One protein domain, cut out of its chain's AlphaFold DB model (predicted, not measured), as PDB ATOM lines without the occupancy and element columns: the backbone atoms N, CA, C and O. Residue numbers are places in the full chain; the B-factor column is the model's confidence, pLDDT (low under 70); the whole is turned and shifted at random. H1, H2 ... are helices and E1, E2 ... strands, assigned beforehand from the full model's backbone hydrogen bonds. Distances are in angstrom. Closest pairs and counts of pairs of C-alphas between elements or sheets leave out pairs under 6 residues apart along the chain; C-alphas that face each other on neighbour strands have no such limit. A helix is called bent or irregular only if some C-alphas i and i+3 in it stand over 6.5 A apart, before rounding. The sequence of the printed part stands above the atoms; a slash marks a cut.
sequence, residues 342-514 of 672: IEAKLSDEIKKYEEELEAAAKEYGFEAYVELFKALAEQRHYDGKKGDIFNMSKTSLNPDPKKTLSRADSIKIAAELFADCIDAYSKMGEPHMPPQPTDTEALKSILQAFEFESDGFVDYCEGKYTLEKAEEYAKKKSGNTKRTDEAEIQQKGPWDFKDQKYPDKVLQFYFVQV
ATOM      1  N   ILE A 342      11.870 -36.553  33.982       64.94
ATOM      2  CA  ILE A 342      12.814 -37.072  32.999       64.94
ATOM      3  C   ILE A 342      12.000 -37.492  31.781       64.94
ATOM      4  O   ILE A 342      10.972 -38.142  31.935       64.94
ATOM      5  N   GLU A 343      12.437 -37.092  30.592       79.62
ATOM      6  CA  GLU A 343      11.783 -37.447  29.333       79.62
ATOM      7  C   GLU A 343      12.806 -37.738  28.238       79.62
ATOM      8  O   GLU A 343      13.744 -36.965  28.018       79.62
ATOM      9  N   ALA A 344      12.571 -38.796  27.474       81.25
ATOM     10  CA  ALA A 344      13.195 -38.987  26.180       81.25
ATOM     11  C   ALA A 344      12.431 -38.208  25.098       81.25
ATOM     12  O   ALA A 344      11.215 -38.338  24.946       81.25
ATOM     13  N   LYS A 345      13.136 -37.431  24.270       81.94
ATOM     14  CA  LYS A 345      12.541 -36.892  23.039       81.94
ATOM     15  C   LYS A 345      12.607 -37.938  21.942       81.94
ATOM     16  O   LYS A 345      13.659 -38.143  21.350       81.94
ATOM     17  N   LEU A 346      11.459 -38.549  21.670       86.75
ATOM     18  CA  LEU A 346      11.326 -39.641  20.714       86.75
ATOM     19  C   LEU A 346      10.737 -39.193  19.380       86.75
ATOM     20  O   LEU A 346       9.778 -38.413  19.323       86.75
ATOM     21  N   SER A 347      11.271 -39.763  18.305       83.88
ATOM     22  CA  SER A 347      10.650 -39.754  16.987       83.88
ATOM     23  C   SER A 347       9.354 -40.573  16.979       83.88
ATOM     24  O   SER A 347       9.164 -41.496  17.772       83.88
ATOM     25  N   ASP A 348       8.457 -40.284  16.032       88.81
ATOM     26  CA  ASP A 348       7.212 -41.049  15.863       88.81
ATOM     27  C   ASP A 348       7.458 -42.526  15.525       88.81
ATOM     28  O   ASP A 348       6.570 -43.359  15.695       88.81
ATOM     29  N   GLU A 349       8.654 -42.866  15.039       86.00
ATOM     30  CA  GLU A 349       9.031 -44.256  14.811       86.00
ATOM     31  C   GLU A 349       9.310 -44.981  16.127       86.00
ATOM     32  O   GLU A 349       8.797 -46.081  16.313       86.00
ATOM     33  N   ILE A 350      10.066 -44.373  17.047       89.88
ATOM     34  CA  ILE A 350      10.389 -45.006  18.332       89.88
ATOM     35  C   ILE A 350       9.191 -45.026  19.283       89.88
ATOM     36  O   ILE A 350       8.994 -46.027  19.971       89.88
ATOM     37  N   LYS A 351       8.314 -44.014  19.246       90.00
ATOM     38  CA  LYS A 351       7.068 -43.997  20.043       90.00
ATOM     39  C   LYS A 351       6.173 -45.222  19.827       90.00
ATOM     40  O   LYS A 351       5.453 -45.619  20.732       90.00
ATOM     41  N   LYS A 352       6.229 -45.867  18.654       91.25
ATOM     42  CA  LYS A 352       5.462 -47.099  18.371       91.25
ATOM     43  C   LYS A 352       5.844 -48.274  19.271       91.25
ATOM     44  O   LYS A 352       5.090 -49.239  19.331       91.25
ATOM     45  N   TYR A 353       7.018 -48.221  19.897       90.31
ATOM     46  CA  TYR A 353       7.593 -49.307  20.689       90.31
ATOM     47  C   TYR A 353       7.728 -48.935  22.170       90.31
ATOM     48  O   TYR A 353       8.387 -49.651  22.915       90.31
ATOM     49  N   GLU A 354       7.118 -47.830  22.605       89.50
ATOM     50  CA  GLU A 354       7.224 -47.315  23.974       89.50
ATOM     51  C   GLU A 354       6.761 -48.339  25.022       89.50
ATOM     52  O   GLU A 354       7.508 -48.630  25.952       89.50
ATOM     53  N   GLU A 355       5.614 -48.986  24.798       90.62
ATOM     54  CA  GLU A 355       5.103 -50.050  25.676       90.62
ATOM     55  C   GLU A 355       6.046 -51.266  25.741       90.62
ATOM     56  O   GLU A 355       6.209 -51.871  26.798       90.62
ATOM     57  N   GLU A 356       6.703 -51.629  24.629       91.81
ATOM     58  CA  GLU A 356       7.676 -52.736  24.596       91.81
ATOM     59  C   GLU A 356       8.954 -52.376  25.374       91.81
ATOM     60  O   GLU A 356       9.512 -53.224  26.071       91.81
ATOM     61  N   LEU A 357       9.407 -51.120  25.284       92.75
ATOM     62  CA  LEU A 357      10.571 -50.611  26.016       92.75
ATOM     63  C   LEU A 357      10.290 -50.500  27.524       92.75
ATOM     64  O   LEU A 357      11.153 -50.846  28.329       92.75
ATOM     65  N   GLU A 358       9.088 -50.068  27.908       88.19
ATOM     66  CA  GLU A 358       8.630 -50.025  29.303       88.19
ATOM     67  C   GLU A 358       8.457 -51.425  29.894       88.19
ATOM     68  O   GLU A 358       8.892 -51.685  31.018       88.19
ATOM     69  N   ALA A 359       7.884 -52.354  29.123       82.44
ATOM     70  CA  ALA A 359       7.774 -53.752  29.521       82.44
ATOM     71  C   ALA A 359       9.155 -54.387  29.731       82.44
ATOM     72  O   ALA A 359       9.351 -55.074  30.731       82.44
ATOM     73  N   ALA A 360      10.120 -54.110  28.848       81.44
ATOM     74  CA  ALA A 360      11.493 -54.578  29.008       81.44
ATOM     75  C   ALA A 360      12.167 -53.962  30.244       81.44
ATOM     76  O   ALA A 360      12.778 -54.683  31.026       81.44
ATOM     77  N   ALA A 361      12.009 -52.655  30.480       81.81
ATOM     78  CA  ALA A 361      12.547 -52.018  31.681       81.81
ATOM     79  C   ALA A 361      12.002 -52.656  32.964       81.81
ATOM     80  O   ALA A 361      12.762 -52.884  33.899       81.81
ATOM     81  N   LYS A 362      10.715 -53.017  32.974       77.19
ATOM     82  CA  LYS A 362      10.081 -53.738  34.082       77.19
ATOM     83  C   LYS A 362      10.555 -55.183  34.222       77.19
ATOM     84  O   LYS A 362      10.805 -55.646  35.328       77.19
ATOM     85  N   GLU A 363      10.672 -55.913  33.116       80.75
ATOM     86  CA  GLU A 363      11.126 -57.309  33.116       80.75
ATOM     87  C   GLU A 363      12.565 -57.443  33.634       80.75
ATOM     88  O   GLU A 363      12.875 -58.375  34.374       80.75
ATOM     89  N   TYR A 364      13.422 -56.483  33.286       79.12
ATOM     90  CA  TYR A 364      14.841 -56.469  33.637       79.12
ATOM     91  C   TYR A 364      15.171 -55.574  34.847       79.12
ATOM     92  O   TYR A 364      16.334 -55.475  35.241       79.12
ATOM     93  N   GLY A 365      14.152 -54.967  35.463       70.88
ATOM     94  CA  GLY A 365      14.222 -54.274  36.750       70.88
ATOM     95  C   GLY A 365      14.851 -52.881  36.738       70.88
ATOM     96  O   GLY A 365      15.289 -52.430  37.786       70.88
ATOM     97  N   PHE A 366      14.948 -52.194  35.597       79.81
ATOM     98  CA  PHE A 366      15.552 -50.857  35.492       79.81
ATOM     99  C   PHE A 366      14.529 -49.743  35.215       79.81
ATOM    100  O   PHE A 366      14.851 -48.758  34.553       79.81
ATOM    101  N   GLU A 367      13.300 -49.846  35.726       83.88
ATOM    102  CA  GLU A 367      12.196 -48.908  35.454       83.88
ATOM    103  C   GLU A 367      12.570 -47.430  35.670       83.88
ATOM    104  O   GLU A 367      12.161 -46.568  34.894       83.88
ATOM    105  N   ALA A 368      13.418 -47.134  36.660       73.31
ATOM    106  CA  ALA A 368      13.942 -45.790  36.932       73.31
ATOM    107  C   ALA A 368      14.739 -45.165  35.764       73.31
ATOM    108  O   ALA A 368      14.865 -43.943  35.678       73.31
ATOM    109  N   TYR A 369      15.271 -45.987  34.859       83.31
ATOM    110  CA  TYR A 369      16.094 -45.587  33.714       83.31
ATOM    111  C   TYR A 369      15.372 -45.768  32.379       83.31
ATOM    112  O   TYR A 369      16.009 -45.679  31.326       83.31
ATOM    113  N   VAL A 370      14.057 -46.016  32.389       89.44
ATOM    114  CA  VAL A 370      13.299 -46.304  31.164       89.44
ATOM    115  C   VAL A 370      13.433 -45.190  30.123       89.44
ATOM    116  O   VAL A 370      13.637 -45.468  28.945       89.44
ATOM    117  N   GLU A 371      13.453 -43.928  30.548       90.94
ATOM    118  CA  GLU A 371      13.651 -42.783  29.654       90.94
ATOM    119  C   GLU A 371      15.072 -42.736  29.059       90.94
ATOM    120  O   GLU A 371      15.262 -42.342  27.909       90.94
ATOM    121  N   LEU A 372      16.090 -43.207  29.785       93.31
ATOM    122  CA  LEU A 372      17.455 -43.289  29.254       93.31
ATOM    123  C   LEU A 372      17.563 -44.421  28.224       93.31
ATOM    124  O   LEU A 372      18.220 -44.276  27.191       93.31
ATOM    125  N   PHE A 373      16.861 -45.527  28.472       96.31
ATOM    126  CA  PHE A 373      16.750 -46.649  27.546       96.31
ATOM    127  C   PHE A 373      15.984 -46.269  26.266       96.31
ATOM    128  O   PHE A 373      16.407 -46.610  25.159       96.31
ATOM    129  N   LYS A 374      14.917 -45.470  26.393       95.50
ATOM    130  CA  LYS A 374      14.202 -44.846  25.270       95.50
ATOM    131  C   LYS A 374      15.125 -43.915  24.460       95.50
ATOM    132  O   LYS A 374      15.157 -44.007  23.232       95.50
ATOM    133  N   ALA A 375      15.938 -43.080  25.116       93.69
ATOM    134  CA  ALA A 375      16.919 -42.214  24.446       93.69
ATOM    135  C   ALA A 375      18.015 -43.005  23.698       93.69
ATOM    136  O   ALA A 375      18.438 -42.606  22.611       93.69
ATOM    137  N   LEU A 376      18.444 -44.156  24.233       95.62
ATOM    138  CA  LEU A 376      19.350 -45.078  23.536       95.62
ATOM    139  C   LEU A 376      18.730 -45.619  22.237       95.62
ATOM    140  O   LEU A 376      19.413 -45.650  21.208       95.62
ATOM    141  N   ALA A 377      17.454 -46.017  22.267       94.00
ATOM    142  CA  ALA A 377      16.733 -46.464  21.074       94.00
ATOM    143  C   ALA A 377      16.617 -45.341  20.028       94.00
ATOM    144  O   ALA A 377      16.835 -45.579  18.837       94.00
ATOM    145  N   GLU A 378      16.348 -44.105  20.463       92.50
ATOM    146  CA  GLU A 378      16.294 -42.936  19.577       92.50
ATOM    147  C   GLU A 378      17.650 -42.640  18.923       92.50
ATOM    148  O   GLU A 378      17.710 -42.497  17.702       92.50
ATOM    149  N   GLN A 379      18.756 -42.634  19.677       92.31
ATOM    150  CA  GLN A 379      20.094 -42.430  19.102       92.31
ATOM    151  C   GLN A 379      20.432 -43.502  18.053       92.31
ATOM    152  O   GLN A 379      20.949 -43.195  16.978       92.31
ATOM    153  N   ARG A 380      20.101 -44.770  18.316       88.56
ATOM    154  CA  ARG A 380      20.328 -45.864  17.358       88.56
ATOM    155  C   ARG A 380      19.451 -45.729  16.112       88.56
ATOM    156  O   ARG A 380      19.923 -45.991  15.002       88.56
ATOM    157  N   HIS A 381      18.208 -45.280  16.266       82.94
ATOM    158  CA  HIS A 381      17.348 -44.951  15.135       82.94
ATOM    159  C   HIS A 381      17.901 -43.790  14.303       82.94
ATOM    160  O   HIS A 381      17.941 -43.891  13.073       82.94
ATOM    161  N   TYR A 382      18.374 -42.731  14.966       77.44
ATOM    162  CA  TYR A 382      18.999 -41.565  14.344       77.44
ATOM    163  C   TYR A 382      20.219 -41.956  13.493       77.44
ATOM    164  O   TYR A 382      20.379 -41.463  12.376       77.44
ATOM    165  N   ASP A 383      20.995 -42.949  13.935       76.50
ATOM    166  CA  ASP A 383      22.097 -43.558  13.169       76.50
ATOM    167  C   ASP A 383      21.631 -44.433  11.975       76.50
ATOM    168  O   ASP A 383      22.429 -45.116  11.322       76.50
ATOM    169  N   GLY A 384      20.330 -44.441  11.666       72.62
ATOM    170  CA  GLY A 384      19.731 -45.090  10.498       72.62
ATOM    171  C   GLY A 384      19.369 -46.565  10.689       72.62
ATOM    172  O   GLY A 384      19.151 -47.275   9.702       72.62
ATOM    173  N   LYS A 385      19.306 -47.060  11.930       70.75
ATOM    174  CA  LYS A 385      19.053 -48.476  12.245       70.75
ATOM    175  C   LYS A 385      17.546 -48.735  12.350       70.75
ATOM    176  O   LYS A 385      16.908 -48.428  13.350       70.75
ATOM    177  N   LYS A 386      16.947 -49.251  11.272       66.94
ATOM    178  CA  LYS A 386      15.493 -49.487  11.160       66.94
ATOM    179  C   LYS A 386      15.153 -50.956  11.447       66.94
ATOM    180  O   LYS A 386      15.768 -51.845  10.865       66.94
ATOM    181  N   GLY A 387      14.175 -51.211  12.321       68.38
ATOM    182  CA  GLY A 387      13.676 -52.551  12.686       68.38
ATOM    183  C   GLY A 387      14.456 -53.256  13.804       68.38
ATOM    184  O   GLY A 387      13.844 -53.831  14.699       68.38
ATOM    185  N   ASP A 388      15.784 -53.151  13.793       78.81
ATOM    186  CA  ASP A 388      16.671 -53.500  14.909       78.81
ATOM    187  C   ASP A 388      17.018 -52.216  15.665       78.81
ATOM    188  O   ASP A 388      18.038 -51.576  15.402       78.81
ATOM    189  N   ILE A 389      16.102 -51.795  16.538       82.94
ATOM    190  CA  ILE A 389      16.098 -50.441  17.104       82.94
ATOM    191  C   ILE A 389      17.289 -50.158  18.025       82.94
ATOM    192  O   ILE A 389      17.613 -49.000  18.229       82.94
ATOM    193  N   PHE A 390      17.992 -51.190  18.506       88.38
ATOM    194  CA  PHE A 390      19.251 -51.046  19.245       88.38
ATOM    195  C   PHE A 390      20.499 -51.455  18.445       88.38
ATOM    196  O   PHE A 390      21.617 -51.345  18.952       88.38
ATOM    197  N   ASN A 391      20.334 -51.887  17.186       87.69
ATOM    198  CA  ASN A 391      21.391 -52.432  16.325       87.69
ATOM    199  C   ASN A 391      22.108 -53.661  16.927       87.69
ATOM    200  O   ASN A 391      23.302 -53.870  16.699       87.69
ATOM    201  N   MET A 392      21.370 -54.492  17.669       87.88
ATOM    202  CA  MET A 392      21.888 -55.672  18.367       87.88
ATOM    203  C   MET A 392      22.260 -56.818  17.424       87.88
ATOM    204  O   MET A 392      23.095 -57.648  17.753       87.88
ATOM    205  N   SER A 393      21.741 -56.847  16.196       84.69
ATOM    206  CA  SER A 393      22.060 -57.896  15.216       84.69
ATOM    207  C   SER A 393      23.535 -57.908  14.812       84.69
ATOM    208  O   SER A 393      24.016 -58.911  14.281       84.69
ATOM    209  N   LYS A 394      24.238 -56.781  14.985       81.50
ATOM    210  CA  LYS A 394      25.638 -56.581  14.575       81.50
ATOM    211  C   LYS A 394      26.619 -56.546  15.746       81.50
ATOM    212  O   LYS A 394      27.797 -56.274  15.519       81.50
ATOM    213  N   THR A 395      26.148 -56.804  16.959       82.62
ATOM    214  CA  THR A 395      26.974 -56.834  18.168       82.62
ATOM    215  C   THR A 395      27.537 -58.232  18.384       82.62
ATOM    216  O   THR A 395      27.052 -59.211  17.808       82.62
ATOM    217  N   SER A 396      28.553 -58.352  19.238       81.75
ATOM    218  CA  SER A 396      29.043 -59.672  19.665       81.75
ATOM    219  C   SER A 396      28.056 -60.435  20.552       81.75
ATOM    220  O   SER A 396      28.283 -61.609  20.833       81.75
ATOM    221  N   LEU A 397      26.980 -59.782  20.994       82.56
ATOM    222  CA  LEU A 397      25.956 -60.355  21.867       82.56
ATOM    223  C   LEU A 397      24.880 -61.119  21.087       82.56
ATOM    224  O   LEU A 397      24.153 -61.914  21.673       82.56
ATOM    225  N   ASN A 398      24.786 -60.923  19.767       83.25
ATOM    226  CA  ASN A 398      23.893 -61.717  18.932       83.25
ATOM    227  C   ASN A 398      24.397 -63.174  18.853       83.25
ATOM    228  O   ASN A 398      25.461 -63.413  18.271       83.25
ATOM    229  N   PRO A 399      23.633 -64.165  19.356       76.00
ATOM    230  CA  PRO A 399      24.049 -65.567  19.333       76.00
ATOM    231  C   PRO A 399      24.158 -66.141  17.910       76.00
ATOM    232  O   PRO A 399      24.834 -67.150  17.710       76.00
ATOM    233  N   ASP A 400      23.531 -65.502  16.915       81.19
ATOM    234  CA  ASP A 400      23.703 -65.821  15.495       81.19
ATOM    235  C   ASP A 400      23.998 -64.551  14.669       81.19
ATOM    236  O   ASP A 400      23.084 -63.938  14.106       81.19
ATOM    237  N   PRO A 401      25.284 -64.178  14.506       76.69
ATOM    238  CA  PRO A 401      25.697 -62.960  13.800       76.69
ATOM    239  C   PRO A 401      25.261 -62.881  12.328       76.69
ATOM    240  O   PRO A 401      25.353 -61.821  11.699       76.69
ATOM    241  N   LYS A 402      24.829 -64.004  11.734       77.44
ATOM    242  CA  LYS A 402      24.349 -64.061  10.346       77.44
ATOM    243  C   LYS A 402      22.865 -63.729  10.238       77.44
ATOM    244  O   LYS A 402      22.405 -63.377   9.149       77.44
ATOM    245  N   LYS A 403      22.121 -63.829  11.339       80.94
ATOM    246  CA  LYS A 403      20.687 -63.579  11.389       80.94
ATOM    247  C   LYS A 403      20.417 -62.156  11.868       80.94
ATOM    248  O   LYS A 403      21.012 -61.673  12.825       80.94
ATOM    249  N   THR A 404      19.500 -61.482  11.179       84.19
ATOM    250  CA  THR A 404      18.949 -60.213  11.669       84.19
ATOM    251  C   THR A 404      17.952 -60.534  12.774       84.19
ATOM    252  O   THR A 404      17.065 -61.367  12.568       84.19
ATOM    253  N   LEU A 405      18.135 -59.923  13.939       83.00
ATOM    254  CA  LEU A 405      17.252 -60.106  15.081       83.00
ATOM    255  C   LEU A 405      15.867 -59.538  14.779       83.00
ATOM    256  O   LEU A 405      15.718 -58.583  14.011       83.00
ATOM    257  N   SER A 406      14.848 -60.134  15.398       85.75
ATOM    258  CA  SER A 406      13.554 -59.468  15.475       85.75
ATOM    259  C   SER A 406      13.667 -58.233  16.375       85.75
ATOM    260  O   SER A 406      14.604 -58.110  17.167       85.75
ATOM    261  N   ARG A 407      12.695 -57.321  16.285       87.44
ATOM    262  CA  ARG A 407      12.624 -56.167  17.190       87.44
ATOM    263  C   ARG A 407      12.619 -56.603  18.658       87.44
ATOM    264  O   ARG A 407      13.403 -56.076  19.435       87.44
ATOM    265  N   ALA A 408      11.788 -57.586  19.005       85.88
ATOM    266  CA  ALA A 408      11.679 -58.098  20.369       85.88
ATOM    267  C   ALA A 408      13.007 -58.694  20.862       85.88
ATOM    268  O   ALA A 408      13.443 -58.385  21.966       85.88
ATOM    269  N   ASP A 409      13.701 -59.473  20.023       86.31
ATOM    270  CA  ASP A 409      15.010 -60.036  20.386       86.31
ATOM    271  C   ASP A 409      16.086 -58.944  20.536       86.31
ATOM    272  O   ASP A 409      16.951 -59.040  21.402       86.31
ATOM    273  N   SER A 410      16.030 -57.893  19.710       88.06
ATOM    274  CA  SER A 410      16.917 -56.730  19.827       88.06
ATOM    275  C   SER A 410      16.694 -55.977  21.141       88.06
ATOM    276  O   SER A 410      17.660 -55.716  21.855       88.06
ATOM    277  N   ILE A 411      15.434 -55.692  21.494       90.94
ATOM    278  CA  ILE A 411      15.066 -55.059  22.770       90.94
ATOM    279  C   ILE A 411      15.546 -55.912  23.940       90.94
ATOM    280  O   ILE A 411      16.151 -55.381  24.866       90.94
ATOM    281  N   LYS A 412      15.340 -57.229  23.867       90.12
ATOM    282  CA  LYS A 412      15.745 -58.173  24.905       90.12
ATOM    283  C   LYS A 412      17.252 -58.125  25.184       90.12
ATOM    284  O   LYS A 412      17.662 -57.894  26.314       90.12
ATOM    285  N   ILE A 413      18.075 -58.290  24.146       86.12
ATOM    286  CA  ILE A 413      19.542 -58.279  24.288       86.12
ATOM    287  C   ILE A 413      20.039 -56.902  24.752       86.12
ATOM    288  O   ILE A 413      20.970 -56.811  25.551       86.12
ATOM    289  N   ALA A 414      19.413 -55.823  24.276       93.06
ATOM    290  CA  ALA A 414      19.739 -54.476  24.724       93.06
ATOM    291  C   ALA A 414      19.406 -54.263  26.207       93.06
ATOM    292  O   ALA A 414      20.222 -53.700  26.930       93.06
ATOM    293  N   ALA A 415      18.238 -54.722  26.660       91.12
ATOM    294  CA  ALA A 415      17.808 -54.619  28.049       91.12
ATOM    295  C   ALA A 415      18.730 -55.418  28.984       91.12
ATOM    296  O   ALA A 415      19.125 -54.899  30.023       91.12
ATOM    297  N   GLU A 416      19.146 -56.621  28.573       87.88
ATOM    298  CA  GLU A 416      20.134 -57.440  29.293       87.88
ATOM    299  C   GLU A 416      21.466 -56.698  29.469       87.88
ATOM    300  O   GLU A 416      21.909 -56.492  30.598       87.88
ATOM    301  N   LEU A 417      22.067 -56.213  28.375       89.38
ATOM    302  CA  LEU A 417      23.331 -55.470  28.438       89.38
ATOM    303  C   LEU A 417      23.210 -54.191  29.277       89.38
ATOM    304  O   LEU A 417      24.132 -53.835  30.012       89.38
ATOM    305  N   PHE A 418      22.104 -53.462  29.129       94.00
ATOM    306  CA  PHE A 418      21.885 -52.216  29.854       94.00
ATOM    307  C   PHE A 418      21.765 -52.469  31.360       94.00
ATOM    308  O   PHE A 418      22.439 -51.790  32.135       94.00
ATOM    309  N   ALA A 419      21.006 -53.493  31.764       84.19
ATOM    310  CA  ALA A 419      20.917 -53.929  33.153       84.19
ATOM    311  C   ALA A 419      22.289 -54.344  33.710       84.19
ATOM    312  O   ALA A 419      22.648 -53.908  34.801       84.19
ATOM    313  N   ASP A 420      23.089 -55.095  32.946       84.19
ATOM    314  CA  ASP A 420      24.441 -55.498  33.356       84.19
ATOM    315  C   ASP A 420      25.377 -54.290  33.550       84.19
ATOM    316  O   ASP A 420      26.156 -54.249  34.503       84.19
ATOM    317  N   CYS A 421      25.272 -53.261  32.701       88.88
ATOM    318  CA  CYS A 421      26.052 -52.028  32.853       88.88
ATOM    319  C   CYS A 421      25.655 -51.238  34.113       88.88
ATOM    320  O   CYS A 421      26.529 -50.684  34.785       88.88
ATOM    321  N   ILE A 422      24.361 -51.183  34.450       84.75
ATOM    322  CA  ILE A 422      23.889 -50.558  35.696       84.75
ATOM    323  C   ILE A 422      24.353 -51.395  36.898       84.75
ATOM    324  O   ILE A 422      24.890 -50.839  37.853       84.75
ATOM    325  N   ASP A 423      24.226 -52.723  36.836       81.31
ATOM    326  CA  ASP A 423      24.683 -53.659  37.872       81.31
ATOM    327  C   ASP A 423      26.189 -53.530  38.140       81.31
ATOM    328  O   ASP A 423      26.620 -53.587  39.294       81.31
ATOM    329  N   ALA A 424      27.002 -53.381  37.091       80.31
ATOM    330  CA  ALA A 424      28.433 -53.136  37.224       80.31
ATOM    331  C   ALA A 424      28.698 -51.810  37.940       80.31
ATOM    332  O   ALA A 424      29.523 -51.772  38.850       80.31
ATOM    333  N   TYR A 425      27.940 -50.755  37.616       84.75
ATOM    334  CA  TYR A 425      28.077 -49.480  38.312       84.75
ATOM    335  C   TYR A 425      27.731 -49.607  39.800       84.75
ATOM    336  O   TYR A 425      28.496 -49.167  40.655       84.75
ATOM    337  N   SER A 426      26.606 -50.249  40.123       73.06
ATOM    338  CA  SER A 426      26.121 -50.411  41.500       73.06
ATOM    339  C   SER A 426      27.129 -51.084  42.425       73.06
ATOM    340  O   SER A 426      27.126 -50.838  43.624       73.06
ATOM    341  N   LYS A 427      27.991 -51.951  41.887       73.44
ATOM    342  CA  LYS A 427      29.002 -52.691  42.657       73.44
ATOM    343  C   LYS A 427      30.245 -51.851  42.975       73.44
ATOM    344  O   LYS A 427      31.133 -52.327  43.683       73.44
ATOM    345  N   MET A 428      30.334 -50.617  42.476       65.25
ATOM    346  CA  MET A 428      31.474 -49.732  42.709       65.25
ATOM    347  C   MET A 428      31.262 -48.862  43.950       65.25
ATOM    348  O   MET A 428      30.314 -48.089  44.024       65.25
ATOM    349  N   GLY A 429      32.200 -48.921  44.900       50.94
ATOM    350  CA  GLY A 429      32.200 -48.063  46.092       50.94
ATOM    351  C   GLY A 429      31.123 -48.408  47.130       50.94
ATOM    352  O   GLY A 429      30.205 -49.175  46.866       50.94
ATOM    353  N   GLU A 430      31.277 -47.860  48.338       37.28
ATOM    354  CA  GLU A 430      30.345 -48.030  49.462       37.28
ATOM    355  C   GLU A 430      29.578 -46.716  49.709       37.28
ATOM    356  O   GLU A 430      30.229 -45.673  49.852       37.28
ATOM    357  N   PRO A 431      28.235 -46.731  49.804       42.62
ATOM    358  CA  PRO A 431      27.356 -47.887  49.622       42.62
ATOM    359  C   PRO A 431      27.206 -48.281  48.144       42.62
ATOM    360  O   PRO A 431      27.170 -47.419  47.266       42.62
ATOM    361  N   HIS A 432      27.062 -49.583  47.893       58.78
ATOM    362  CA  HIS A 432      26.791 -50.147  46.568       58.78
ATOM    363  C   HIS A 432      25.440 -49.664  46.014       58.78
ATOM    364  O   HIS A 432      24.393 -50.238  46.326       58.78
ATOM    365  N   MET A 433      25.453 -48.596  45.211       59.25
ATOM    366  CA  MET A 433      24.247 -47.984  44.655       59.25
ATOM    367  C   MET A 433      24.462 -47.551  43.195       59.25
ATOM    368  O   MET A 433      25.498 -46.963  42.873       59.25
ATOM    369  N   PRO A 434      23.500 -47.816  42.295       66.38
ATOM    370  CA  PRO A 434      23.521 -47.275  40.932       66.38
ATOM    371  C   PRO A 434      23.408 -45.735  40.929       66.38
ATOM    372  O   PRO A 434      22.942 -45.147  41.910       66.38
ATOM    373  N   PRO A 435      23.808 -45.053  39.840       73.56
ATOM    374  CA  PRO A 435      23.803 -43.595  39.791       73.56
ATOM    375  C   PRO A 435      22.380 -43.057  39.654       73.56
ATOM    376  O   PRO A 435      21.578 -43.616  38.924       73.56
ATOM    377  N   GLN A 436      22.060 -41.932  40.289       70.06
ATOM    378  CA  GLN A 436      20.728 -41.338  40.143       70.06
ATOM    379  C   GLN A 436      20.405 -41.049  38.660       70.06
ATOM    380  O   GLN A 436      21.275 -40.537  37.953       70.06
ATOM    381  N   PRO A 437      19.168 -41.285  38.174       73.94
ATOM    382  CA  PRO A 437      18.786 -40.981  36.787       73.94
ATOM    383  C   PRO A 437      18.974 -39.505  36.384       73.94
ATOM    384  O   PRO A 437      19.060 -39.175  35.207       73.94
ATOM    385  N   THR A 438      19.060 -38.593  37.354       65.31
ATOM    386  CA  THR A 438      19.348 -37.168  37.130       65.31
ATOM    387  C   THR A 438      20.832 -36.846  36.978       65.31
ATOM    388  O   THR A 438      21.163 -35.765  36.488       65.31
ATOM    389  N   ASP A 439      21.728 -37.742  37.392       74.25
ATOM    390  CA  ASP A 439      23.175 -37.538  37.342       74.25
ATOM    391  C   ASP A 439      23.706 -37.894  35.951       74.25
ATOM    392  O   ASP A 439      24.256 -38.967  35.696       74.25
ATOM    393  N   THR A 440      23.513 -36.968  35.015       77.50
ATOM    394  CA  THR A 440      23.902 -37.163  33.617       77.50
ATOM    395  C   THR A 440      25.399 -37.391  33.437       77.50
ATOM    396  O   THR A 440      25.768 -38.028  32.456       77.50
ATOM    397  N   GLU A 441      26.258 -36.936  34.355       80.62
ATOM    398  CA  GLU A 441      27.702 -37.188  34.290       80.62
ATOM    399  C   GLU A 441      28.044 -38.622  34.711       80.62
ATOM    400  O   GLU A 441      28.817 -39.287  34.016       80.62
ATOM    401  N   ALA A 442      27.427 -39.139  35.776       79.38
ATOM    402  CA  ALA A 442      27.584 -40.536  36.178       79.38
ATOM    403  C   ALA A 442      26.992 -41.512  35.143       79.38
ATOM    404  O   ALA A 442      27.578 -42.553  34.845       79.38
ATOM    405  N   LEU A 443      25.873 -41.151  34.506       89.69
ATOM    406  CA  LEU A 443      25.253 -41.969  33.456       89.69
ATOM    407  C   LEU A 443      26.155 -42.167  32.226       89.69
ATOM    408  O   LEU A 443      26.008 -43.165  31.512       89.69
ATOM    409  N   LYS A 444      27.132 -41.279  31.976       93.44
ATOM    410  CA  LYS A 444      28.028 -41.403  30.813       93.44
ATOM    411  C   LYS A 444      28.847 -42.691  30.823       93.44
ATOM    412  O   LYS A 444      29.106 -43.232  29.748       93.44
ATOM    413  N   SER A 445      29.235 -43.221  31.987       93.06
ATOM    414  CA  SER A 445      29.976 -44.491  32.035       93.06
ATOM    415  C   SER A 445      29.111 -45.677  31.616       93.06
ATOM    416  O   SER A 445      29.598 -46.545  30.895       93.06
ATOM    417  N   ILE A 446      27.829 -45.684  31.998       94.25
ATOM    418  CA  ILE A 446      26.859 -46.725  31.614       94.25
ATOM    419  C   ILE A 446      26.599 -46.669  30.105       94.25
ATOM    420  O   ILE A 446      26.671 -47.685  29.418       94.25
ATOM    421  N   LEU A 447      26.372 -45.469  29.561       97.25
ATOM    422  CA  LEU A 447      26.139 -45.270  28.126       97.25
ATOM    423  C   LEU A 447      27.351 -45.671  27.275       97.25
ATOM    424  O   LEU A 447      27.199 -46.292  26.222       97.25
ATOM    425  N   GLN A 448      28.559 -45.333  27.728       97.50
ATOM    426  CA  GLN A 448      29.781 -45.697  27.015       97.50
ATOM    427  C   GLN A 448      30.061 -47.205  27.094       97.50
ATOM    428  O   GLN A 448      30.507 -47.789  26.106       97.50
ATOM    429  N   ALA A 449      29.773 -47.841  28.233       94.94
ATOM    430  CA  ALA A 449      29.856 -49.291  28.404       94.94
ATOM    431  C   ALA A 449      28.883 -50.035  27.477       94.94
ATOM    432  O   ALA A 449      29.273 -50.991  26.804       94.94
ATOM    433  N   PHE A 450      27.656 -49.522  27.346       95.38
ATOM    434  CA  PHE A 450      26.669 -50.040  26.405       95.38
ATOM    435  C   PHE A 450      27.164 -49.975  24.948       95.38
ATOM    436  O   PHE A 450      27.065 -50.957  24.216       95.38
ATOM    437  N   GLU A 451      27.759 -48.856  24.516       94.81
ATOM    438  CA  GLU A 451      28.351 -48.747  23.167       94.81
ATOM    439  C   GLU A 451      29.552 -49.672  22.957       94.81
ATOM    440  O   GLU A 451      29.774 -50.186  21.859       94.81
ATOM    441  N   PHE A 452      30.331 -49.911  24.008       94.56
ATOM    442  CA  PHE A 452      31.424 -50.875  23.975       94.56
ATOM    443  C   PHE A 452      30.962 -52.329  24.088       94.56
ATOM    444  O   PHE A 452      31.810 -53.221  24.007       94.56
ATOM    445  N   GLU A 453      29.649 -52.565  24.205       91.12
ATOM    446  CA  GLU A 453      29.033 -53.889  24.334       91.12
ATOM    447  C   GLU A 453      29.615 -54.669  25.525       91.12
ATOM    448  O   GLU A 453      29.797 -55.885  25.462       91.12
ATOM    449  N   SER A 454      29.990 -53.950  26.591       82.88
ATOM    450  CA  SER A 454      30.662 -54.516  27.757       82.88
ATOM    451  C   SER A 454      30.498 -53.628  28.987       82.88
ATOM    452  O   SER A 454      30.947 -52.482  29.009       82.88
ATOM    453  N   ASP A 455      29.967 -54.226  30.045       77.94
ATOM    454  CA  ASP A 455      29.922 -53.691  31.407       77.94
ATOM    455  C   ASP A 455      31.317 -53.376  31.983       77.94
ATOM    456  O   ASP A 455      31.489 -52.404  32.712       77.94
ATOM    457  N   GLY A 456      32.354 -54.113  31.578       83.44
ATOM    458  CA  GLY A 456      33.729 -53.935  32.054       83.44
ATOM    459  C   GLY A 456      34.372 -52.575  31.741       83.44
ATOM    460  O   GLY A 456      35.461 -52.290  32.243       83.44
ATOM    461  N   PHE A 457      33.755 -51.720  30.915       90.19
ATOM    462  CA  PHE A 457      34.185 -50.320  30.821       90.19
ATOM    463  C   PHE A 457      33.826 -49.516  32.077       90.19
ATOM    464  O   PHE A 457      34.595 -48.636  32.464       90.19
ATOM    465  N   VAL A 458      32.704 -49.829  32.730       87.38
ATOM    466  CA  VAL A 458      32.286 -49.191  33.984       87.38
ATOM    467  C   VAL A 458      33.364 -49.395  35.049       87.38
ATOM    468  O   VAL A 458      33.871 -48.412  35.590       87.38
ATOM    469  N   ASP A 459      33.827 -50.638  35.213       87.06
ATOM    470  CA  ASP A 459      34.956 -50.985  36.084       87.06
ATOM    471  C   ASP A 459      36.254 -50.286  35.658       87.06
ATOM    472  O   ASP A 459      36.946 -49.692  36.481       87.06
ATOM    473  N   TYR A 460      36.589 -50.319  34.360       89.31
ATOM    474  CA  TYR A 460      37.812 -49.690  33.841       89.31
ATOM    475  C   TYR A 460      37.863 -48.189  34.138       89.31
ATOM    476  O   TYR A 460      38.930 -47.640  34.420       89.31
ATOM    477  N   CYS A 461      36.719 -47.508  34.042       88.31
ATOM    478  CA  CYS A 461      36.638 -46.079  34.287       88.31
ATOM    479  C   CYS A 461      36.333 -45.706  35.739       88.31
ATOM    480  O   CYS A 461      36.330 -44.511  36.045       88.31
ATOM    481  N   GLU A 462      36.160 -46.691  36.626       87.31
ATOM    482  CA  GLU A 462      35.798 -46.501  38.037       87.31
ATOM    483  C   GLU A 462      34.519 -45.655  38.181       87.31
ATOM    484  O   GLU A 462      34.448 -44.735  38.999       87.31
ATOM    485  N   GLY A 463      33.547 -45.876  37.288       84.12
ATOM    486  CA  GLY A 463      32.288 -45.121  37.230       84.12
ATOM    487  C   GLY A 463      32.403 -43.673  36.775       84.12
ATOM    488  O   GLY A 463      31.408 -42.956  36.740       84.12
ATOM    489  N   LYS A 464      33.604 -43.211  36.425       87.81
ATOM    490  CA  LYS A 464      33.859 -41.823  36.035       87.81
ATOM    491  C   LYS A 464      34.297 -41.772  34.587       87.81
ATOM    492  O   LYS A 464      35.483 -41.916  34.266       87.81
ATOM    493  N   TYR A 465      33.326 -41.554  33.707       91.62
ATOM    494  CA  TYR A 465      33.597 -41.350  32.292       91.62
ATOM    495  C   TYR A 465      34.470 -40.110  32.071       91.62
ATOM    496  O   TYR A 465      34.219 -39.030  32.601       91.62
ATOM    497  N   THR A 466      35.476 -40.270  31.219       93.19
ATOM    498  CA  THR A 466      36.168 -39.174  30.541       93.19
ATOM    499  C   THR A 466      36.453 -39.623  29.115       93.19
ATOM    500  O   THR A 466      36.630 -40.821  28.865       93.19
ATOM    501  N   LEU A 467      36.539 -38.672  28.183       93.56
ATOM    502  CA  LEU A 467      36.909 -38.983  26.802       93.56
ATOM    503  C   LEU A 467      38.277 -39.684  26.735       93.56
ATOM    504  O   LEU A 467      38.435 -40.645  25.995       93.56
ATOM    505  N   GLU A 468      39.235 -39.262  27.560       96.56
ATOM    506  CA  GLU A 468      40.565 -39.876  27.637       96.56
ATOM    507  C   GLU A 468      40.486 -41.368  27.993       96.56
ATOM    508  O   GLU A 468      41.010 -42.203  27.258       96.56
ATOM    509  N   LYS A 469      39.744 -41.734  29.048       96.31
ATOM    510  CA  LYS A 469      39.559 -43.145  29.432       96.31
ATOM    511  C   LYS A 469      38.850 -43.960  28.344       96.31
ATOM    512  O   LYS A 469      39.199 -45.122  28.128       96.31
ATOM    513  N   ALA A 470      37.871 -43.375  27.651       97.19
ATOM    514  CA  ALA A 470      37.189 -44.034  26.535       97.19
ATOM    515  C   ALA A 470      38.142 -44.277  25.351       97.19
ATOM    516  O   ALA A 470      38.168 -45.375  24.787       97.19
ATOM    517  N   GLU A 471      38.977 -43.293  25.011       97.44
ATOM    518  CA  GLU A 471      40.001 -43.414  23.974       97.44
ATOM    519  C   GLU A 471      41.080 -44.439  24.345       97.44
ATOM    520  O   GLU A 471      41.468 -45.247  23.503       97.44
ATOM    521  N   GLU A 472      41.543 -44.478  25.594       97.38
ATOM    522  CA  GLU A 472      42.499 -45.485  26.067       97.38
ATOM    523  C   GLU A 472      41.931 -46.906  26.013       97.38
ATOM    524  O   GLU A 472      42.603 -47.843  25.561       97.38
ATOM    525  N   TYR A 473      40.676 -47.073  26.429       96.50
ATOM    526  CA  TYR A 473      39.993 -48.356  26.347       96.50
ATOM    527  C   TYR A 473      39.856 -48.807  24.886       96.50
ATOM    528  O   TYR A 473      40.213 -49.938  24.538       96.50
ATOM    529  N   ALA A 474      39.438 -47.899  24.000       97.19
ATOM    530  CA  ALA A 474      39.325 -48.157  22.568       97.19
ATOM    531  C   ALA A 474      40.682 -48.441  21.909       97.19
ATOM    532  O   ALA A 474      40.794 -49.340  21.072       97.19
ATOM    533  N   LYS A 475      41.748 -47.755  22.325       97.31
ATOM    534  CA  LYS A 475      43.127 -48.029  21.903       97.31
ATOM    535  C   LYS A 475      43.541 -49.460  22.234       97.31
ATOM    536  O   LYS A 475      44.097 -50.154  21.384       97.31
ATOM    537  N   LYS A 476      43.237 -49.927  23.450       95.75
ATOM    538  CA  LYS A 476      43.532 -51.302  23.876       95.75
ATOM    539  C   LYS A 476      42.734 -52.324  23.065       95.75
ATOM    540  O   LYS A 476      43.302 -53.321  22.624       95.75
ATOM    541  N   LYS A 477      41.441 -52.075  22.839       94.62
ATOM    542  CA  LYS A 477      40.546 -52.986  22.102       94.62
ATOM    543  C   LYS A 477      40.828 -53.038  20.598       94.62
ATOM    544  O   LYS A 477      40.727 -54.106  20.008       94.62
ATOM    545  N   SER A 478      41.246 -51.923  20.000       95.25
ATOM    546  CA  SER A 478      41.648 -51.833  18.584       95.25
ATOM    547  C   SER A 478      43.065 -52.355  18.304       95.25
ATOM    548  O   SER A 478      43.503 -52.357  17.154       95.25
ATOM    549  N   GLY A 479      43.831 -52.743  19.331       96.38
ATOM    550  CA  GLY A 479      45.237 -53.124  19.165       96.38
ATOM    551  C   GLY A 479      46.131 -51.961  18.714       96.38
ATOM    552  O   GLY A 479      47.090 -52.178  17.979       96.38
ATOM    553  N   ASN A 480      45.828 -50.733  19.155       96.31
ATOM    554  CA  ASN A 480      46.440 -49.474  18.708       96.31
ATOM    555  C   ASN A 480      46.169 -49.111  17.235       96.31
ATOM    556  O   ASN A 480      46.932 -48.343  16.640       96.31
ATOM    557  N   THR A 481      45.092 -49.621  16.642       97.56
ATOM    558  CA  THR A 481      44.699 -49.256  15.275       97.56
ATOM    559  C   THR A 481      43.928 -47.939  15.294       97.56
ATOM    560  O   THR A 481      42.936 -47.806  16.009       97.56
ATOM    561  N   LYS A 482      44.383 -46.946  14.525       96.94
ATOM    562  CA  LYS A 482      43.689 -45.660  14.376       96.94
ATOM    563  C   LYS A 482      42.763 -45.673  13.169       96.94
ATOM    564  O   LYS A 482      43.084 -46.284  12.151       96.94
ATOM    565  N   ARG A 483      41.672 -44.919  13.264       96.75
ATOM    566  CA  ARG A 483      40.866 -44.545  12.101       96.75
ATOM    567  C   ARG A 483      41.681 -43.659  11.164       96.75
ATOM    568  O   ARG A 483      42.578 -42.939  11.601       96.75
ATOM    569  N   THR A 484      41.358 -43.719   9.880       95.50
ATOM    570  CA  THR A 484      41.991 -42.899   8.837       95.50
ATOM    571  C   THR A 484      41.065 -41.817   8.293       95.50
ATOM    572  O   THR A 484      41.550 -40.841   7.729       95.50
ATOM    573  N   ASP A 485      39.753 -41.973   8.463       95.75
ATOM    574  CA  ASP A 485      38.753 -41.010   8.014       95.75
ATOM    575  C   ASP A 485      38.590 -39.875   9.038       95.75
ATOM    576  O   ASP A 485      38.252 -40.110  10.200       95.75
ATOM    577  N   GLU A 486      38.848 -38.635   8.618       91.38
ATOM    578  CA  GLU A 486      38.802 -37.456   9.495       91.38
ATOM    579  C   GLU A 486      37.403 -37.190  10.063       91.38
ATOM    580  O   GLU A 486      37.280 -36.777  11.220       91.38
ATOM    581  N   ALA A 487      36.347 -37.466   9.292       87.38
ATOM    582  CA  ALA A 487      34.978 -37.281   9.752       87.38
ATOM    583  C   ALA A 487      34.625 -38.328  10.815       87.38
ATOM    584  O   ALA A 487      34.036 -37.986  11.843       87.38
ATOM    585  N   GLU A 488      35.046 -39.583  10.635       89.50
ATOM    586  CA  GLU A 488      34.883 -40.608  11.665       89.50
ATOM    587  C   GLU A 488      35.711 -40.314  12.917       89.50
ATOM    588  O   GLU A 488      35.219 -40.528  14.022       89.50
ATOM    589  N   ILE A 489      36.930 -39.783  12.785       89.75
ATOM    590  CA  ILE A 489      37.738 -39.364  13.940       89.75
ATOM    591  C   ILE A 489      37.022 -38.255  14.713       89.75
ATOM    592  O   ILE A 489      36.910 -38.307  15.943       89.75
ATOM    593  N   GLN A 490      36.501 -37.253  14.003       86.62
ATOM    594  CA  GLN A 490      35.782 -36.152  14.628       86.62
ATOM    595  C   GLN A 490      34.527 -36.651  15.350       86.62
ATOM    596  O   GLN A 490      34.295 -36.267  16.499       86.62
ATOM    597  N   GLN A 491      33.762 -37.538  14.711       83.69
ATOM    598  CA  GLN A 491      32.491 -38.030  15.233       83.69
ATOM    599  C   GLN A 491      32.636 -39.104  16.313       83.69
ATOM    600  O   GLN A 491      31.809 -39.127  17.216       83.69
ATOM    601  N   LYS A 492      33.622 -39.999  16.211       91.62
ATOM    602  CA  LYS A 492      33.702 -41.244  16.999       91.62
ATOM    603  C   LYS A 492      35.000 -41.406  17.792       91.62
ATOM    604  O   LYS A 492      35.143 -42.380  18.525       91.62
ATOM    605  N   GLY A 493      35.958 -40.498  17.625       94.69
ATOM    606  CA  GLY A 493      37.284 -40.575  18.238       94.69
ATOM    607  C   GLY A 493      38.329 -41.308  17.378       94.69
ATOM    608  O   GLY A 493      38.002 -41.897  16.343       94.69
ATOM    609  N   PRO A 494      39.613 -41.239  17.765       96.69
ATOM    610  CA  PRO A 494      40.740 -41.617  16.913       96.69
ATOM    611  C   PRO A 494      40.960 -43.124  16.726       96.69
ATOM    612  O   PRO A 494      41.628 -43.512  15.765       96.69
ATOM    613  N   TRP A 495      40.464 -43.981  17.620       98.00
ATOM    614  CA  TRP A 495      40.788 -45.417  17.607       98.00
ATOM    615  C   TRP A 495      39.743 -46.230  16.855       98.00
ATOM    616  O   TRP A 495      38.557 -45.960  16.994       98.00
ATOM    617  N   ASP A 496      40.146 -47.243  16.091       96.25
ATOM    618  CA  ASP A 496      39.233 -48.101  15.325       96.25
ATOM    619  C   ASP A 496      38.530 -49.137  16.221       96.25
ATOM    620  O   ASP A 496      38.717 -50.348  16.127       96.25
ATOM    621  N   PHE A 497      37.771 -48.634  17.189       95.19
ATOM    622  CA  PHE A 497      36.940 -49.423  18.080       95.19
ATOM    623  C   PHE A 497      35.802 -48.555  18.595       95.19
ATOM    624  O   PHE A 497      36.040 -47.681  19.431       95.19
ATOM    625  N   LYS A 498      34.593 -48.820  18.076       94.12
ATOM    626  CA  LYS A 498      33.310 -48.252  18.531       94.12
ATOM    627  C   LYS A 498      33.323 -46.725  18.693       94.12
ATOM    628  O   LYS A 498      34.289 -46.044  18.353       94.12
ATOM    629  N   ASP A 499      32.219 -46.141  19.109       94.88
ATOM    630  CA  ASP A 499      32.158 -44.700  19.309       94.88
ATOM    631  C   ASP A 499      32.690 -44.304  20.697       94.88
ATOM    632  O   ASP A 499      32.102 -44.652  21.714       94.88
ATOM    633  N   GLN A 500      33.810 -43.578  20.748       96.62
ATOM    634  CA  GLN A 500      34.424 -43.089  21.993       96.62
ATOM    635  C   GLN A 500      33.753 -41.823  22.550       96.62
ATOM    636  O   GLN A 500      34.149 -41.342  23.607       96.62
ATOM    637  N   LYS A 501      32.786 -41.249  21.824       92.06
ATOM    638  CA  LYS A 501      32.062 -40.013  22.168       92.06
ATOM    639  C   LYS A 501      30.557 -40.257  22.285       92.06
ATOM    640  O   LYS A 501      29.757 -39.332  22.153       92.06
ATOM    641  N   TYR A 502      30.163 -41.510  22.479       94.94
ATOM    642  CA  TYR A 502      28.772 -41.939  22.402       94.94
ATOM    643  C   TYR A 502      27.836 -41.318  23.453       94.94
ATOM    644  O   TYR A 502      26.709 -40.983  23.084       94.94
ATOM    645  N   PRO A 503      28.245 -41.105  24.724       94.75
ATOM    646  CA  PRO A 503      27.326 -40.644  25.761       94.75
ATOM    647  C   PRO A 503      26.608 -39.339  25.426       94.75
ATOM    648  O   PRO A 503      25.386 -39.277  25.518       94.75
ATOM    649  N   ASP A 504      27.337 -38.327  24.955       83.38
ATOM    650  CA  ASP A 504      26.752 -37.018  24.640       83.38
ATOM    651  C   ASP A 504      25.758 -37.100  23.466       83.38
ATOM    652  O   ASP A 504      24.802 -36.325  23.403       83.38
ATOM    653  N   LYS A 505      25.926 -38.080  22.565       87.12
ATOM    654  CA  LYS A 505      24.982 -38.338  21.467       87.12
ATOM    655  C   LYS A 505      23.676 -38.944  21.962       87.12
ATOM    656  O   LYS A 505      22.628 -38.645  21.418       87.12
ATOM    657  N   VAL A 506      23.708 -39.771  23.000       88.88
ATOM    658  CA  VAL A 506      22.475 -40.289  23.609       88.88
ATOM    659  C   VAL A 506      21.808 -39.206  24.453       88.88
ATOM    660  O   VAL A 506      20.603 -38.981  24.339       88.88
ATOM    661  N   LEU A 507      22.596 -38.494  25.265       84.56
ATOM    662  CA  LEU A 507      22.087 -37.497  26.206       84.56
ATOM    663  C   LEU A 507      21.413 -36.302  25.518       84.56
ATOM    664  O   LEU A 507      20.562 -35.665  26.127       84.56
ATOM    665  N   GLN A 508      21.689 -36.034  24.238       80.81
ATOM    666  CA  GLN A 508      20.944 -35.022  23.477       80.81
ATOM    667  C   GLN A 508      19.436 -35.335  23.348       80.81
ATOM    668  O   GLN A 508      18.643 -34.423  23.107       80.81
ATOM    669  N   PHE A 509      19.042 -36.607  23.492       75.75
ATOM    670  CA  PHE A 509      17.649 -37.061  23.482       75.75
ATOM    671  C   PHE A 509      17.074 -37.254  24.888       75.75
ATOM    672  O   PHE A 509      15.880 -37.509  25.007       75.75
ATOM    673  N   TYR A 510      17.887 -37.118  25.938       80.69
ATOM    674  CA  TYR A 510      17.511 -37.362  27.327       80.69
ATOM    675  C   TYR A 510      17.401 -36.044  28.095       80.69
ATOM    676  O   TYR A 510      18.392 -35.361  28.348       80.69
ATOM    677  N   PHE A 511      16.181 -35.670  28.465       65.88
ATOM    678  CA  PHE A 511      15.887 -34.381  29.073       65.88
ATOM    679  C   PHE A 511      15.507 -34.567  30.529       65.88
ATOM    680  O   PHE A 511      14.437 -35.073  30.844       65.88
ATOM    681  N   VAL A 512      16.364 -34.070  31.414       59.03
ATOM    682  CA  VAL A 512      16.027 -33.878  32.821       59.03
ATOM    683  C   VAL A 512      15.401 -32.489  32.948       59.03
ATOM    684  O   VAL A 512      16.086 -31.471  33.036       59.03
ATOM    685  N   GLN A 513      14.080 -32.438  32.862       48.25
ATOM    686  CA  GLN A 513      13.276 -31.256  33.129       48.25
ATOM    687  C   GLN A 513      12.963 -31.196  34.615       48.25
ATOM    688  O   GLN A 513      12.017 -31.806  35.094       48.25
ATOM    689  N   VAL A 514      13.709 -30.395  35.353       41.66
ATOM    690  CA  VAL A 514      13.223 -29.954  36.655       41.66
ATOM    691  C   VAL A 514      12.072 -28.972  36.376       41.66
ATOM    692  O   VAL A 514      12.318 -27.837  35.963       41.66
TER     693      VAL A 514
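AT A GLANCE: This is residues 342 to 514 of the 672 residues of the protein "Probable peptidoglycan endopeptidase LytE" of Blautia obeum (UniProt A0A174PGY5). A rounded, compact body of crossed helices has H5 and H9 near its middle, with H2, H3 and H4 crossing on one side and H6 and H7 on the other, while H1 and H8 lie far out at opposite ends. The short antiparallel ribbon of E1 and E2, where the two ends of the printed part pair, lies beside H3. The 173 printed residues hold nine named helices and two named strands in the order E1, H1 to H9, E2; the class is mostly helix. The radius of gyration of the C-alphas is 15.5 A, and the spans are 42 by 42 by 32 A.

IN THESE COORDINATES: E1, residues 342 to 344, begins with C-alpha 342 at (12.814, -37.072, 32.999). H1 is residues 348 to 351 and H2 residues 354 to 363, 14.1 A long. H3, residues 367 to 382, is 23.4 A long and irregular, with C-alphas 368 and 371 7.9 A apart. H4, residues 407 to 426, is the longest helix at 28.4 A and begins with C-alpha 407 at (12.624, -56.167, 17.190). H5, residues 440 to 451, 16.2 A, is neither bent nor irregular, but only just: C-alphas 442 and 445 are 6.2 A apart. H6 is residues 456 to 461, H7 residues 467 to 477, 15.2 A, H8 residues 486 to 492 and H9 residues 502 to 507. E2, residues 510 to 514, 12.7 A, ends with C-alpha 514 at (13.223, -29.954, 36.655).

HOW THE PARTS SIT: E1 and E2 are antiparallel at 152 degrees, with N 343 and O 511 2.9 A apart, within hydrogen-bond range. The closest C-alphas of E1 and H3, Ala 344 and Glu 371, are 5.2 A apart. H1 touches H3 at Ile 350 and Glu 378, 6.4 A between C-alphas, by residues 374 to 381 of H3 alone. H2 touches H3 at a steep tilt of 46 degrees, opposite ways; their closest C-alphas, Ala 361 and Glu 367, are 4.9 A apart. H4 touches H5 at a steep tilt of 51 degrees, opposite ways, closest at C-alphas Cys 421 and Ile 446, 5.5 A. H5 and H6 form a helical hairpin, closest at C-alphas Ala 449 and Phe 457, 5.1 A. H6 and H7, also a helical hairpin, only just touch, with 3 pairs of C-alphas within 8 A, the closest being Cys 461 and Lys 469, 6.4 A. H8 touches no helix; it is close to H9 but not clearly touching, with C-alphas Lys 492 and Tyr 502 7.3 A apart. H9 touches H5, closest at C-alphas Lys 444 and Pro 503, 5.2 A. Every O i to N i+4 pair is within hydrogen-bond range in H2, H4, H6, H7, H8 and H9, against 10 of 12 in H3 and 5 of 8 in H5; H1 is too short for such a pair.

THE WHOLE: The C-alphas farthest apart, Lys 402 and Val 514, are 44.5 A apart. The printed part has no cut. The links H3 to H4 and H4 to H5 are long. The mean pLDDT of the printed part is 84.9; residues 342, 386 to 387, 428 to 434, 438 and 511 to 514 are under 70.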